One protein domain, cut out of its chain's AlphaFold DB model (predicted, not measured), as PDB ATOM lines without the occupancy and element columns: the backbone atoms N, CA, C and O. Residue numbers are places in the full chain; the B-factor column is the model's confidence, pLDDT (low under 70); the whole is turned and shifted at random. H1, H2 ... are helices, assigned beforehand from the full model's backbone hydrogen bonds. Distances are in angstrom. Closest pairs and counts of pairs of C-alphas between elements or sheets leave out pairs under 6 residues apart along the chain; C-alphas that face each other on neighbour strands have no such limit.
ATOM      1  N   LEU A  37     -53.819   6.857 -95.373       61.47
ATOM      2  CA  LEU A  37     -55.244   6.559 -95.367       61.47
ATOM      3  C   LEU A  37     -55.522   5.083 -95.654       61.47
ATOM      4  O   LEU A  37     -55.357   4.592 -96.767       61.47
ATOM      5  N   GLN A  38     -56.064   4.406 -94.648       62.44
ATOM      6  CA  GLN A  38     -56.589   3.045 -94.777       62.44
ATOM      7  C   GLN A  38     -58.024   3.022 -95.335       62.44
ATOM      8  O   GLN A  38     -58.496   1.981 -95.786       62.44
ATOM      9  N   PHE A  39     -58.708   4.173 -95.331       62.25
ATOM     10  CA  PHE A  39     -60.089   4.337 -95.785       62.25
ATOM     11  C   PHE A  39     -60.210   5.526 -96.750       62.25
ATOM     12  O   PHE A  39     -59.462   6.494 -96.607       62.25
ATOM     13  N   PRO A  40     -61.144   5.492 -97.719       64.38
ATOM     14  CA  PRO A  40     -61.336   6.595 -98.655       64.38
ATOM     15  C   PRO A  40     -61.746   7.876 -97.917       64.38
ATOM     16  O   PRO A  40     -62.766   7.892 -97.229       64.38
ATOM     17  N   ALA A  41     -60.975   8.952 -98.083       69.25
ATOM     18  CA  ALA A  41     -61.324  10.289 -97.608       69.25
ATOM     19  C   ALA A  41     -61.807  11.150 -98.784       69.25
ATOM     20  O   ALA A  41     -61.172  11.182 -99.838       69.25
ATOM     21  N   VAL A  42     -62.930  11.851 -98.603       70.50
ATOM     22  CA  VAL A  42     -63.438  12.835 -99.569       70.50
ATOM     23  C   VAL A  42     -63.094  14.220 -99.045       70.50
ATOM     24  O   VAL A  42     -63.574  14.615 -97.987       70.50
ATOM     25  N   ILE A  43     -62.270  14.947 -99.793       70.44
ATOM     26  CA  ILE A  43     -61.882  16.323 -99.481       70.44
ATOM     27  C   ILE A  43     -62.410  17.211-100.600       70.44
ATOM     28  O   ILE A  43     -62.210  16.911-101.780       70.44
ATOM     29  N   VAL A  44     -63.098  18.286-100.232       73.25
ATOM     30  CA  VAL A  44     -63.574  19.293-101.180       73.25
ATOM     31  C   VAL A  44     -62.517  20.384-101.252       73.25
ATOM     32  O   VAL A  44     -62.257  21.046-100.257       73.25
ATOM     33  N   ILE A  45     -61.898  20.539-102.420       72.25
ATOM     34  CA  ILE A  45     -60.949  21.622-102.695       72.25
ATOM     35  C   ILE A  45     -61.719  22.737-103.397       72.25
ATOM     36  O   ILE A  45     -62.326  22.501-104.448       72.25
ATOM     37  N   GLU A  46     -61.706  23.942-102.829       70.75
ATOM     38  CA  GLU A  46     -62.431  25.070-103.409       70.75
ATOM     39  C   GLU A  46     -61.702  25.646-104.643       70.75
ATOM     40  O   GLU A  46     -60.468  25.685-104.706       70.75
ATOM     41  N   PRO A  47     -62.430  26.119-105.671       63.72
ATOM     42  CA  PRO A  47     -61.807  26.760-106.824       63.72
ATOM     43  C   PRO A  47     -61.041  28.028-106.418       63.72
ATOM     44  O   PRO A  47     -61.604  28.942-105.825       63.72
ATOM     45  N   GLY A  48     -59.762  28.114-106.796       71.56
ATOM     46  CA  GLY A  48     -58.893  29.259-106.481       71.56
ATOM     47  C   GLY A  48     -57.996  29.057-105.258       71.56
ATOM     48  O   GLY A  48     -57.145  29.904-104.979       71.56
ATOM     49  N   GLU A  49     -58.120  27.923-104.567       72.31
ATOM     50  CA  GLU A  49     -57.231  27.584-103.466       72.31
ATOM     51  C   GLU A  49     -55.788  27.375-103.944       72.31
ATOM     52  O   GLU A  49     -55.505  26.732-104.961       72.31
ATOM     53  N   SER A  50     -54.832  27.935-103.203       77.25
ATOM     54  CA  SER A  50     -53.423  27.788-103.560       77.25
ATOM     55  C   SER A  50     -52.948  26.354-103.315       77.25
ATOM     56  O   SER A  50     -53.321  25.726-102.327       77.25
ATOM     57  N   THR A  51     -52.007  25.861-104.128       77.88
ATOM     58  CA  THR A  51     -51.370  24.542-103.925       77.88
ATOM     59  C   THR A  51     -50.764  24.378-102.525       77.88
ATOM     60  O   THR A  51     -50.574  23.263-102.052       77.88
ATOM     61  N   ARG A  52     -50.435  25.488-101.848       80.06
ATOM     62  CA  ARG A  52     -49.963  25.482-100.462       80.06
ATOM     63  C   ARG A  52     -51.078  25.172 -99.466       80.06
ATOM     64  O   ARG A  52     -50.815  24.414 -98.544       80.06
ATOM     65  N   SER A  53     -52.254  25.759 -99.659       81.56
ATOM     66  CA  SER A  53     -53.433  25.533 -98.818       81.56
ATOM     67  C   SER A  53     -53.926  24.094 -98.971       81.56
ATOM     68  O   SER A  53     -53.950  23.353 -98.001       81.56
ATOM     69  N   ILE A  54     -54.048  23.630-100.220       82.50
ATOM     70  CA  ILE A  54     -54.397  22.240-100.549       82.50
ATOM     71  C   ILE A  54     -53.443  21.238 -99.884       82.50
ATOM     72  O   ILE A  54     -53.874  20.252 -99.296       82.50
ATOM     73  N   ALA A  55     -52.128  21.477 -99.969       84.19
ATOM     74  CA  ALA A  55     -51.136  20.598 -99.351       84.19
ATOM     75  C   ALA A  55     -51.272  20.557 -97.825       84.19
ATOM     76  O   ALA A  55     -51.124  19.491 -97.234       84.19
ATOM     77  N   LYS A  56     -51.546  21.709 -97.206       84.50
ATOM     78  CA  LYS A  56     -51.767  21.809 -95.767       84.50
ATOM     79  C   LYS A  56     -53.008  21.020 -95.357       84.50
ATOM     80  O   LYS A  56     -52.915  20.192 -94.460       84.50
ATOM     81  N   ASP A  57     -54.114  21.193 -96.067       82.81
ATOM     82  CA  ASP A  57     -55.368  20.504 -95.761       82.81
ATOM     83  C   ASP A  57     -55.242  18.989 -95.950       82.81
ATOM     84  O   ASP A  57     -55.696  18.211 -95.112       82.81
ATOM     85  N   LEU A  58     -54.548  18.544 -97.002       82.62
ATOM     86  CA  LEU A  58     -54.221  17.132 -97.209       82.62
ATOM     87  C   LEU A  58     -53.345  16.568 -96.078       82.62
ATOM     88  O   LEU A  58     -53.518  15.414 -95.690       82.62
ATOM     89  N   TYR A  59     -52.390  17.347 -95.569       83.44
ATOM     90  CA  TYR A  59     -51.516  16.923 -94.476       83.44
ATOM     91  C   TYR A  59     -52.271  16.855 -93.144       83.44
ATOM     92  O   TYR A  59     -52.201  15.840 -92.453       83.44
ATOM     93  N   ASP A  60     -53.051  17.890 -92.825       83.25
ATOM     94  CA  ASP A  60     -53.832  17.985 -91.588       83.25
ATOM     95  C   ASP A  60     -54.912  16.883 -91.513       83.25
ATOM     96  O   ASP A  60     -55.206  16.373 -90.434       83.25
ATOM     97  N   ASN A  61     -55.446  16.446 -92.661       78.94
ATOM     98  CA  ASN A  61     -56.374  15.310 -92.758       78.94
ATOM     99  C   ASN A  61     -55.674  13.939 -92.861       78.94
ATOM    100  O   ASN A  61     -56.340  12.921 -93.058       78.94
ATOM    101  N   GLY A  62     -54.342  13.890 -92.752       76.12
ATOM    102  CA  GLY A  62     -53.579  12.642 -92.780       76.12
ATOM    103  C   GLY A  62     -53.672  11.904 -94.114       76.12
ATOM    104  O   GLY A  62     -53.625  10.679 -94.138       76.12
ATOM    105  N   VAL A  63     -53.843  12.632 -95.220       78.12
ATOM    106  CA  VAL A  63     -53.929  12.084 -96.584       78.12
ATOM    107  C   VAL A  63     -52.541  11.940 -97.196       78.12
ATOM    108  O   VAL A  63     -52.279  11.000 -97.947       78.12
ATOM    109  N   ILE A  64     -51.639  12.864 -96.857       80.00
ATOM    110  CA  ILE A  64     -50.248  12.887 -97.311       80.00
ATOM    111  C   ILE A  64     -49.298  12.976 -96.116       80.00
ATOM    112  O   ILE A  64     -49.612  13.588 -95.102       80.00
ATOM    113  N   GLU A  65     -48.097  12.419 -96.256       78.94
ATOM    114  CA  GLU A  65     -47.085  12.430 -95.187       78.94
ATOM    115  C   GLU A  65     -46.312  13.753 -95.090       78.94
ATOM    116  O   GLU A  65     -45.711  14.060 -94.063       78.94
ATOM    117  N   SER A  66     -46.277  14.542 -96.168       78.94
ATOM    118  CA  SER A  66     -45.532  15.799 -96.199       78.94
ATOM    119  C   SER A  66     -46.090  16.774 -97.227       78.94
ATOM    120  O   SER A  66     -46.129  16.483 -98.427       78.94
ATOM    121  N   GLU A  67     -46.405  17.989 -96.774       84.00
ATOM    122  CA  GLU A  67     -46.782  19.096 -97.657       84.00
ATOM    123  C   GLU A  67     -45.709  19.384 -98.720       84.00
ATOM    124  O   GLU A  67     -46.023  19.727 -99.859       84.00
ATOM    125  N   PHE A  68     -44.422  19.291 -98.360       82.56
ATOM    126  CA  PHE A  68     -43.328  19.680 -99.252       82.56
ATOM    127  C   PHE A  68     -43.190  18.713-100.427       82.56
ATOM    128  O   PHE A  68     -43.120  19.160-101.571       82.56
ATOM    129  N   VAL A  69     -43.216  17.406-100.146       80.19
ATOM    130  CA  VAL A  69     -43.169  16.335-101.154       80.19
ATOM    131  C   VAL A  69     -44.311  16.506-102.154       80.19
ATOM    132  O   VAL A  69     -44.068  16.497-103.363       80.19
ATOM    133  N   PHE A  70     -45.525  16.754-101.650       81.44
ATOM    134  CA  PHE A  70     -46.711  16.977-102.472       81.44
ATOM    135  C   PHE A  70     -46.604  18.246-103.323       81.44
ATOM    136  O   PHE A  70     -46.840  18.202-104.528       81.44
ATOM    137  N   ARG A  71     -46.184  19.380-102.744       81.81
ATOM    138  CA  ARG A  71     -46.010  20.631-103.506       81.81
ATOM    139  C   ARG A  71     -44.947  20.503-104.593       81.81
ATOM    140  O   ARG A  71     -45.124  21.065-105.675       81.81
ATOM    141  N   LEU A  72     -43.856  19.785-104.320       81.81
ATOM    142  CA  LEU A  72     -42.815  19.522-105.311       81.81
ATOM    143  C   LEU A  72     -43.377  18.687-106.472       81.81
ATOM    144  O   LEU A  72     -43.152  19.024-107.631       81.81
ATOM    145  N   ALA A  73     -44.172  17.658-106.160       78.25
ATOM    146  CA  ALA A  73     -44.783  16.772-107.152       78.25
ATOM    147  C   ALA A  73     -45.845  17.487-107.983       78.25
ATOM    148  O   ALA A  73     -45.856  17.365-109.206       78.25
ATOM    149  N   ALA A  74     -46.684  18.300-107.341       80.75
ATOM    150  CA  ALA A  74     -47.675  19.126-108.015       80.75
ATOM    151  C   ALA A  74     -47.010  20.100-109.002       80.75
ATOM    152  O   ALA A  74     -47.454  20.220-110.142       80.75
ATOM    153  N   ARG A  75     -45.902  20.744-108.606       80.06
ATOM    154  CA  ARG A  75     -45.123  21.616-109.501       80.06
ATOM    155  C   ARG A  75     -44.468  20.852-110.648       80.06
ATOM    156  O   ARG A  75     -44.544  21.320-111.778       80.06
ATOM    157  N   ALA A  76     -43.862  19.695-110.377       76.94
ATOM    158  CA  ALA A  76     -43.267  18.851-111.412       76.94
ATOM    159  C   ALA A  76     -44.324  18.369-112.424       76.94
ATOM    160  O   ALA A  76     -44.106  18.448-113.626       76.94
ATOM    161  N   SER A  77     -45.509  17.970-111.952       73.62
ATOM    162  CA  SER A  77     -46.625  17.555-112.810       73.62
ATOM    163  C   SER A  77     -47.195  18.708-113.645       73.62
ATOM    164  O   SER A  77     -47.518  18.520-114.817       73.62
ATOM    165  N   LEU A  78     -47.302  19.913-113.073       68.81
ATOM    166  CA  LEU A  78     -47.691  21.116-113.817       68.81
ATOM    167  C   LEU A  78     -46.653  21.471-114.887       68.81
ATOM    168  O   LEU A  78     -47.036  21.777-116.013       68.81
ATOM    169  N   ALA A  79     -45.359  21.383-114.566       59.66
ATOM    170  CA  ALA A  79     -44.284  21.579-115.533       59.66
ATOM    171  C   ALA A  79     -44.363  20.552-116.676       59.66
ATOM    172  O   ALA A  79     -44.310  20.945-117.837       59.66
ATOM    173  N   ASP A  80     -44.615  19.276-116.376       59.06
ATOM    174  CA  ASP A  80     -44.840  18.233-117.385       59.06
ATOM    175  C   ASP A  80     -46.053  18.523-118.287       59.06
ATOM    176  O   ASP A  80     -45.996  18.282-119.493       59.06
ATOM    177  N   ARG A  81     -47.153  19.061-117.739       60.00
ATOM    178  CA  ARG A  81     -48.321  19.467-118.548       60.00
ATOM    179  C   ARG A  81     -48.019  20.656-119.457       60.00
ATOM    180  O   ARG A  81     -48.529  20.687-120.571       60.00
ATOM    181  N   ILE A  82     -47.201  21.606-119.001       56.00
ATOM    182  CA  ILE A  82     -46.753  22.748-119.813       56.00
ATOM    183  C   ILE A  82     -45.807  22.271-120.925       56.00
ATOM    184  O   ILE A  82     -45.896  22.748-122.050       56.00
ATOM    185  N   VAL A  83     -44.940  21.296-120.638       57.62
ATOM    186  CA  VAL A  83     -43.966  20.755-121.601       57.62
ATOM    187  C   VAL A  83     -44.613  19.811-122.625       57.62
ATOM    188  O   VAL A  83     -44.127  19.714-123.746       57.62
ATOM    189  N   LYS A  84     -45.736  19.157-122.295       50.62
ATOM    190  CA  LYS A  84     -46.522  18.338-123.241       50.62
ATOM    191  C   LYS A  84     -47.486  19.134-124.133       50.62
ATOM    192  O   LYS A  84     -48.246  18.523-124.878       50.62
ATOM    193  N   ALA A  85     -47.477  20.464-124.075       47.19
ATOM    194  CA  ALA A  85     -48.187  21.289-125.047       47.19
ATOM    195  C   ALA A  85     -47.359  21.379-126.345       47.19
ATOM    196  O   ALA A  85     -46.655  22.359-126.581       47.19
ATOM    197  N   GLY A  86     -47.418  20.317-127.150       44.59
ATOM    198  CA  GLY A  86     -46.809  20.202-128.475       44.59
ATOM    199  C   GLY A  86     -47.479  19.098-129.271       44.59
ATOM    200  O   GLY A  86     -47.430  17.945-128.789       44.59
TER     201      GLY A  86
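Overview. This is residues 37 to 86 of the 86 residues of an uncharacterized protein of Magnetococcales bacterium (UniProt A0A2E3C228). A lopsided helical hairpin: the short H1 packs on the first part of the longer H2, and the far part of H2, with the printed end after it, sticks out as an arm, residues 76 to 86. A long stretch with no named element, residues 37 to 50, leads into H1, and its residues 42 to 46 pass on the side of H1 away from H2. The printed part has 50 residues, with two named helices, H1 then H2, and no named strand; the class is all helix, with 27 residues in the helices. The whole is loose, with a radius of gyration of the C-alphas of 12.5 A, and elongated, spanning 38 by 22 by 19 A.

Along the chain. The printed part begins at Leu 37, with its C-alpha at (-55.244, 6.559, -95.367). H1 holds residues 51 to 60, 14.2 A from first to last C-alpha, and begins at C-alpha 51, at (-51.370, 24.542, -103.925). H2 holds residues 67 to 83, 24.2 A long, and ends at C-alpha 83, at (-43.966, 20.755, -121.601).

Arrangement. H1 and H2 form a helical hairpin. They touch, H2 with residues 67 to 74 alone, and the closest C-alphas are those of Ala 55 and Glu 67, 4.9 A apart. They run opposite ways at a steep tilt of 37 degrees, only just steep. In H1 and H2, every O i to N i+4 pair is within hydrogen-bond range.

Size, cuts and confidence. The two C-alphas farthest apart, those of Gln 38 and Gly 86, are 39.1 A apart. Without residues 76 to 86, which stand free, the body spans 26 by 22 by 14 A. The link from H1 to H2 is short, with 6 residues. The printed part has no cut and ends at residue 86, the chain's last. The mean pLDDT of the printed part is 72.8; residues 37 to 41, residue 47 and residues 78 to 86 are under 70.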